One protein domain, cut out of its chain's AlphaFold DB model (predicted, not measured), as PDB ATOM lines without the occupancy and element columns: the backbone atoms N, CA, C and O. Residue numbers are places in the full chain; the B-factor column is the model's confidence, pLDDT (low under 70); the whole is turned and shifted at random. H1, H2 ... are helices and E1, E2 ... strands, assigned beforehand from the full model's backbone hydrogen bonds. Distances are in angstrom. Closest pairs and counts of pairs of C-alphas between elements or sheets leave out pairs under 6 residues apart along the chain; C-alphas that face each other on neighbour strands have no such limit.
ATOM      1  N   THR A  25     230.026 176.551 229.564       96.94
ATOM      2  CA  THR A  25     228.754 176.449 230.304       96.94
ATOM      3  C   THR A  25     228.048 175.082 230.148       96.94
ATOM      4  O   THR A  25     227.668 174.492 231.162       96.94
ATOM      5  N   PRO A  26     227.873 174.504 228.939       96.06
ATOM      6  CA  PRO A  26     227.224 173.194 228.803       96.06
ATOM      7  C   PRO A  26     227.999 172.067 229.499       96.06
ATOM      8  O   PRO A  26     227.402 171.140 230.051       96.06
ATOM      9  N   TYR A  27     229.330 172.156 229.495       95.75
ATOM     10  CA  TYR A  27     230.199 171.159 230.105       95.75
ATOM     11  C   TYR A  27     230.151 171.243 231.632       95.75
ATOM     12  O   TYR A  27     229.809 170.256 232.279       95.75
ATOM     13  N   ILE A  28     230.365 172.429 232.213       95.62
ATOM     14  CA  ILE A  28     230.400 172.596 233.675       95.62
ATOM     15  C   ILE A  28     229.061 172.236 234.343       95.62
ATOM     16  O   ILE A  28     229.024 171.825 235.502       95.62
ATOM     17  N   LYS A  29     227.943 172.353 233.610       95.38
ATOM     18  CA  LYS A  29     226.601 171.968 234.082       95.38
ATOM     19  C   LYS A  29     226.380 170.455 234.105       95.38
ATOM     20  O   LYS A  29     225.584 169.977 234.907       95.38
ATOM     21  N   THR A  30     227.043 169.709 233.222       96.88
ATOM     22  CA  THR A  30     226.891 168.247 233.109       96.88
ATOM     23  C   THR A  30     227.957 167.487 233.890       96.88
ATOM     24  O   THR A  30     227.682 166.397 234.390       96.88
ATOM     25  N   VAL A  31     229.143 168.081 234.043       95.88
ATOM     26  CA  VAL A  31     230.264 167.562 234.828       95.88
ATOM     27  C   VAL A  31     230.632 168.613 235.883       95.88
ATOM     28  O   VAL A  31     231.450 169.491 235.612       95.88
ATOM     29  N   PRO A  32     230.001 168.572 237.074       95.56
ATOM     30  CA  PRO A  32     230.258 169.552 238.123       95.56
ATOM     31  C   PRO A  32     231.713 169.500 238.592       95.56
ATOM     32  O   PRO A  32     232.246 168.412 238.813       95.56
ATOM     33  N   LEU A  33     232.328 170.665 238.826       95.25
ATOM     34  CA  LEU A  33     233.700 170.752 239.345       95.25
ATOM     35  C   LEU A  33     233.819 170.148 240.748       95.25
ATOM     36  O   LEU A  33     234.849 169.596 241.124       95.25
ATOM     37  N   HIS A  34     232.751 170.270 241.532       96.19
ATOM     38  CA  HIS A  34     232.661 169.758 242.888       96.19
ATOM     39  C   HIS A  34     231.197 169.475 243.246       96.19
ATOM     40  O   HIS A  34     230.280 170.090 242.703       96.19
ATOM     41  N   ALA A  35     230.960 168.573 244.200       95.38
ATOM     42  CA  ALA A  35     229.609 168.162 244.594       95.38
ATOM     43  C   ALA A  35     228.751 169.305 245.172       95.38
ATOM     44  O   ALA A  35     227.527 169.234 245.125       95.38
ATOM     45  N   SER A  36     229.379 170.353 245.712       96.81
ATOM     46  CA  SER A  36     228.683 171.544 246.222       96.81
ATOM     47  C   SER A  36     228.410 172.613 245.161       96.81
ATOM     48  O   SER A  36     227.941 173.692 245.515       96.81
ATOM     49  N   GLN A  37     228.703 172.341 243.884       98.38
ATOM     50  CA  GLN A  37     228.476 173.297 242.808       98.38
ATOM     51  C   GLN A  37     227.003 173.698 242.714       98.38
ATOM     52  O   GLN A  37     226.115 172.861 242.555       98.38
ATOM     53  N   THR A  38     226.765 175.004 242.744       98.06
ATOM     54  CA  THR A  38     225.453 175.618 242.522       98.06
ATOM     55  C   THR A  38     225.561 176.685 241.443       98.06
ATOM     56  O   THR A  38     226.601 177.325 241.308       98.06
ATOM     57  N   ILE A  39     224.505 176.864 240.648       98.00
ATOM     58  CA  ILE A  39     224.425 177.947 239.659       98.00
ATOM     59  C   ILE A  39     223.835 179.167 240.364       98.00
ATOM     60  O   ILE A  39     222.726 179.087 240.891       98.00
ATOM     61  N   VAL A  40     224.580 180.270 240.381       97.62
ATOM     62  CA  VAL A  40     224.173 181.532 241.021       97.62
ATOM     63  C   VAL A  40     223.530 182.468 240.004       97.62
ATOM     64  O   VAL A  40     222.538 183.125 240.305       97.62
ATOM     65  N   GLU A  41     224.071 182.506 238.787       97.25
ATOM     66  CA  GLU A  41     223.575 183.349 237.702       97.25
ATOM     67  C   GLU A  41     223.888 182.708 236.343       97.25
ATOM     68  O   GLU A  41     224.928 182.071 236.177       97.25
ATOM     69  N   GLU A  42     223.005 182.898 235.364       96.75
ATOM     70  CA  GLU A  42     223.240 182.546 233.963       96.75
ATOM     71  C   GLU A  42     222.772 183.710 233.081       96.75
ATOM     72  O   GLU A  42     221.635 184.177 233.198       96.75
ATOM     73  N   ASN A  43     223.661 184.219 232.227       95.44
ATOM     74  CA  ASN A  43     223.396 185.370 231.368       95.44
ATOM     75  C   ASN A  43     224.163 185.261 230.032       95.44
ATOM     76  O   ASN A  43     224.813 184.258 229.744       95.44
ATOM     77  N   ALA A  44     224.090 186.296 229.188       95.00
ATOM     78  CA  ALA A  44     224.730 186.297 227.866       95.00
ATOM     79  C   ALA A  44     226.268 186.155 227.895       95.00
ATOM     80  O   ALA A  44     226.864 185.796 226.882       95.00
ATOM     81  N   ASN A  45     226.903 186.420 229.039       90.94
ATOM     82  CA  ASN A  45     228.347 186.316 229.246       90.94
ATOM     83  C   ASN A  45     228.775 184.951 229.814       90.94
ATOM     84  O   ASN A  45     229.973 184.719 229.961       90.94
ATOM     85  N   GLY A  46     227.831 184.054 230.125       96.81
ATOM     86  CA  GLY A  46     228.110 182.717 230.643       96.81
ATOM     87  C   GLY A  46     227.368 182.405 231.941       96.81
ATOM     88  O   GLY A  46     226.274 182.913 232.190       96.81
ATOM     89  N   THR A  47     227.973 181.549 232.759       98.38
ATOM     90  CA  THR A  47     227.392 181.028 233.999       98.38
ATOM     91  C   THR A  47     228.304 181.320 235.176       98.38
ATOM     92  O   THR A  47     229.475 180.948 235.163       98.38
ATOM     93  N   THR A  48     227.761 181.917 236.229       98.44
ATOM     94  CA  THR A  48     228.450 182.028 237.514       98.44
ATOM     95  C   THR A  48     228.041 180.861 238.400       98.44
ATOM     96  O   THR A  48     226.853 180.662 238.675       98.44
ATOM     97  N   ILE A  49     229.024 180.095 238.867       98.38
ATOM     98  CA  ILE A  49     228.833 178.999 239.817       98.38
ATOM     99  C   ILE A  49     229.443 179.342 241.176       98.38
ATOM    100  O   ILE A  49     230.414 180.090 241.257       98.38
ATOM    101  N   CYS A  50     228.893 178.764 242.241       98.25
ATOM    102  CA  CYS A  50     229.449 178.829 243.587       98.25
ATOM    103  C   CYS A  50     229.813 177.427 244.078       98.25
ATOM    104  O   CYS A  50     229.036 176.480 243.911       98.25
ATOM    105  N   LEU A  51     230.990 177.308 244.691       97.75
ATOM    106  CA  LEU A  51     231.473 176.105 245.356       97.75
ATOM    107  C   LEU A  51     231.637 176.376 246.846       97.75
ATOM    108  O   LEU A  51     232.326 177.312 247.234       97.75
ATOM    109  N   ARG A  52     231.097 175.491 247.682       96.12
ATOM    110  CA  ARG A  52     231.431 175.419 249.108       96.12
ATOM    111  C   ARG A  52     232.465 174.319 249.323       96.12
ATOM    112  O   ARG A  52     232.101 173.140 249.294       96.12
ATOM    113  N   ILE A  53     233.738 174.679 249.455       94.00
ATOM    114  CA  ILE A  53     234.864 173.734 249.410       94.00
ATOM    115  C   ILE A  53     236.061 174.249 250.221       94.00
ATOM    116  O   ILE A  53     236.194 175.444 250.461       94.00
ATOM    117  N   ILE A  54     236.935 173.347 250.665       92.75
ATOM    118  CA  ILE A  54     238.260 173.706 251.183       92.75
ATOM    119  C   ILE A  54     239.176 173.992 249.990       92.75
ATOM    120  O   ILE A  54     239.304 173.153 249.099       92.75
ATOM    121  N   ILE A  55     239.832 175.151 249.986       90.75
ATOM    122  CA  ILE A  55     240.802 175.492 248.943       90.75
ATOM    123  C   ILE A  55     242.046 174.625 249.131       90.75
ATOM    124  O   ILE A  55     242.659 174.621 250.199       90.75
ATOM    125  N   ASN A  56     242.390 173.867 248.095       91.56
ATOM    126  CA  ASN A  56     243.538 172.975 248.076       91.56
ATOM    127  C   ASN A  56     244.170 172.938 246.668       91.56
ATOM    128  O   ASN A  56     243.557 173.404 245.703       91.56
ATOM    129  N   PRO A  57     245.366 172.338 246.515       93.88
ATOM    130  CA  PRO A  57     246.031 172.266 245.215       93.88
ATOM    131  C   PRO A  57     245.227 171.534 244.127       93.88
ATOM    132  O   PRO A  57     245.385 171.834 242.949       93.88
ATOM    133  N   GLU A  58     244.363 170.579 244.486       92.88
ATOM    134  CA  GLU A  58     243.490 169.899 243.516       92.88
ATOM    135  C   GLU A  58     242.454 170.847 242.918       92.88
ATOM    136  O   GLU A  58     242.272 170.846 241.703       92.88
ATOM    137  N   LEU A  59     241.815 171.679 243.745       94.44
ATOM    138  CA  LEU A  59     240.900 172.715 243.277       94.44
ATOM    139  C   LEU A  59     241.633 173.714 242.381       94.44
ATOM    140  O   LEU A  59     241.132 174.040 241.309       94.44
ATOM    141  N   GLU A  60     242.819 174.169 242.793       94.56
ATOM    142  CA  GLU A  60     243.637 175.090 241.997       94.56
ATOM    143  C   GLU A  60     243.961 174.498 240.621       94.56
ATOM    144  O   GLU A  60     243.713 175.131 239.597       94.56
ATOM    145  N   MET A  61     244.449 173.255 240.576       96.62
ATOM    146  CA  MET A  61     244.741 172.559 239.322       96.62
ATOM    147  C   MET A  61     243.486 172.348 238.473       96.62
ATOM    148  O   MET A  61     243.536 172.524 237.255       96.62
ATOM    149  N   ALA A  62     242.364 171.993 239.098       94.88
ATOM    150  CA  ALA A  62     241.103 171.796 238.400       94.88
ATOM    151  C   ALA A  62     240.631 173.100 237.751       94.88
ATOM    152  O   ALA A  62     240.341 173.093 236.559       94.88
ATOM    153  N   VAL A  63     240.638 174.220 238.478       96.38
ATOM    154  CA  VAL A  63     240.299 175.546 237.933       96.38
ATOM    155  C   VAL A  63     241.259 175.936 236.804       96.38
ATOM    156  O   VAL A  63     240.805 176.286 235.718       96.38
ATOM    157  N   LEU A  64     242.575 175.794 237.007       96.50
ATOM    158  CA  LEU A  64     243.588 176.118 235.994       96.50
ATOM    159  C   LEU A  64     243.458 175.280 234.715       96.50
ATOM    160  O   LEU A  64     243.788 175.764 233.634       96.50
ATOM    161  N   SER A  65     242.961 174.042 234.806       96.12
ATOM    162  CA  SER A  65     242.786 173.163 233.643       96.12
ATOM    163  C   SER A  65     241.768 173.682 232.618       96.12
ATOM    164  O   SER A  65     241.836 173.295 231.451       96.12
ATOM    165  N   TYR A  66     240.870 174.590 233.020       95.81
ATOM    166  CA  TYR A  66     239.910 175.236 232.121       95.81
ATOM    167  C   TYR A  66     240.487 176.447 231.373       95.81
ATOM    168  O   TYR A  66     239.830 176.972 230.474       95.81
ATOM    169  N   GLY A  67     241.708 176.881 231.703       96.25
ATOM    170  CA  GLY A  67     242.374 177.990 231.027       96.25
ATOM    171  C   GLY A  67     241.565 179.287 231.093       96.25
ATOM    172  O   GLY A  67     241.101 179.685 232.155       96.25
ATOM    173  N   GLU A  68     241.394 179.946 229.947       96.75
ATOM    174  CA  GLU A  68     240.679 181.228 229.841       96.75
ATOM    175  C   GLU A  68     239.158 181.128 230.050       96.75
ATOM    176  O   GLU A  68     238.497 182.145 230.238       96.75
ATOM    177  N   HIS A  69     238.599 179.915 230.035       97.62
ATOM    178  CA  HIS A  69     237.152 179.704 230.104       97.62
ATOM    179  C   HIS A  69     236.574 179.827 231.518       97.62
ATOM    180  O   HIS A  69     235.353 179.894 231.668       97.62
ATOM    181  N   VAL A  70     237.427 179.811 232.552       97.56
ATOM    182  CA  VAL A  70     237.022 179.920 233.957       97.56
ATOM    183  C   VAL A  70     237.836 180.999 234.655       97.56
ATOM    184  O   VAL A  70     239.062 181.005 234.619       97.56
ATOM    185  N   GLU A  71     237.140 181.883 235.357       96.75
ATOM    186  CA  GLU A  71     237.728 182.955 236.151       96.75
ATOM    187  C   GLU A  71     237.232 182.884 237.594       96.75
ATOM    188  O   GLU A  71     236.039 182.705 237.843       96.75
ATOM    189  N   VAL A  72     238.141 183.066 238.553       97.38
ATOM    190  CA  VAL A  72     237.788 183.205 239.971       97.38
ATOM    191  C   VAL A  72     237.341 184.640 240.228       97.38
ATOM    192  O   VAL A  72     238.132 185.567 240.077       97.38
ATOM    193  N   LEU A  73     236.084 184.821 240.631       97.00
ATOM    194  CA  LEU A  73     235.530 186.136 240.956       97.00
ATOM    195  C   LEU A  73     235.769 186.505 242.421       97.00
ATOM    196  O   LEU A  73     236.117 187.641 242.731       97.00
ATOM    197  N   GLU A  74     235.557 185.549 243.325       95.62
ATOM    198  CA  GLU A  74     235.610 185.786 244.765       95.62
ATOM    199  C   GLU A  74     235.935 184.500 245.534       95.62
ATOM    200  O   GLU A  74     235.563 183.402 245.114       95.62
ATOM    201  N   GLN A  75     236.603 184.654 246.682       91.38
ATOM    202  CA  GLN A  75     236.735 183.617 247.702       91.38
ATOM    203  C   GLN A  75     236.423 184.195 249.091       91.38
ATOM    204  O   GLN A  75     237.078 185.136 249.544       91.38
ATOM    205  N   ILE A  76     235.437 183.626 249.782       92.88
ATOM    206  CA  ILE A  76     235.035 184.034 251.134       92.88
ATOM    207  C   ILE A  76     235.304 182.879 252.090       92.88
ATOM    208  O   ILE A  76     234.741 181.796 251.944       92.88
ATOM    209  N   LEU A  77     236.146 183.109 253.098       88.50
ATOM    210  CA  LEU A  77     236.373 182.138 254.166       88.50
ATOM    211  C   LEU A  77     235.204 182.162 255.154       88.50
ATOM    212  O   LEU A  77     234.839 183.224 255.660       88.50
ATOM    213  N   TRP A  78     234.668 180.989 255.483       75.88
ATOM    214  CA  TRP A  78     233.673 180.858 256.545       75.88
ATOM    215  C   TRP A  78     234.355 180.967 257.916       75.88
ATOM    216  O   TRP A  78     235.383 180.325 258.162       75.88
TER     217      TRP A  78
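Overview. This is residues 25 to 78 of the 79 residues of an uncharacterized protein of Pontibacter sp. SGAir0037 (UniProt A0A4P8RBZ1). A long strand, E2, runs through the middle of this small domain; E1 folds back along it as a hairpin, while a second long strand, E3, runs near E2, away from E1, without pairing with it. The short helix H1 sits near the hairpin's turn, and H2 follows E2 and leads back to the start of E3, away from H1 and E1. The printed part has 54 residues, with two named helices and three named strands in the order H1, E1, E2, H2, E3; the one sheet has the order E1 - E2 and is antiparallel. The class is mixed, helices and strands. The whole is compact, with a radius of gyration of the C-alphas of 11.0 A, and rounded, spanning 30 by 24 by 19 A.

Arrangement. Start at H1, residues 25 to 30, and compare it with E2, residues 46 to 54: their closest C-alphas, those of Thr 25 and Thr 47, are 6.0 A apart. Next look at E1, residues 38 to 43, which forms a hairpin with E2, antiparallel, with 161 degrees between their directions. Here N 40 and O 48 are 2.9 A apart and N 48 and O 41 are 2.8 A apart, both within hydrogen-bond range; the C-alphas of Glu 42 and Thr 47, which face each other, are 4.4 A apart. Then find H2, residues 57 to 65, and E3, residues 70 to 77: their closest C-alphas, those of Val 63 and Val 70, are 6.8 A apart. E3 pairs with no named strand, but E2 and E3 are near each other, with 17 pairs of C-alphas within 10 A. H1 and H2 are apart, and so are E1 and E3. In H1 and H2 every O i to N i+4 pair is within hydrogen-bond range.

Along the chain. Find C-alpha 25 at (228.754, 176.449, 230.304), where H1 begins; it runs 8.9 A to Thr 30. E1 covers 15.0 A from Thr 38 to Asn 43. Find C-alpha 46 at (228.110, 182.717, 230.643); from there E2, the longest strand by residues, runs 24.6 A to Ile 54. H2 covers 12.1 A from Pro 57 to Ser 65. E3 covers 20.3 A from Val 70 to Leu 77, whose C-alpha is at (236.373, 182.138, 254.166), and it bends by 54 degrees at residue 73.

Size, cuts and confidence. Look for the two C-alphas farthest apart at Ala 44 and Pro 57, 30.8 A from each other. The printed part has no cut. The links E1 to E2, E2 to H2 and H2 to E3 are tight, and the link H1 to E1 is short. The mean pLDDT of the printed part of this model is 95.3, and no printed residue is under 70.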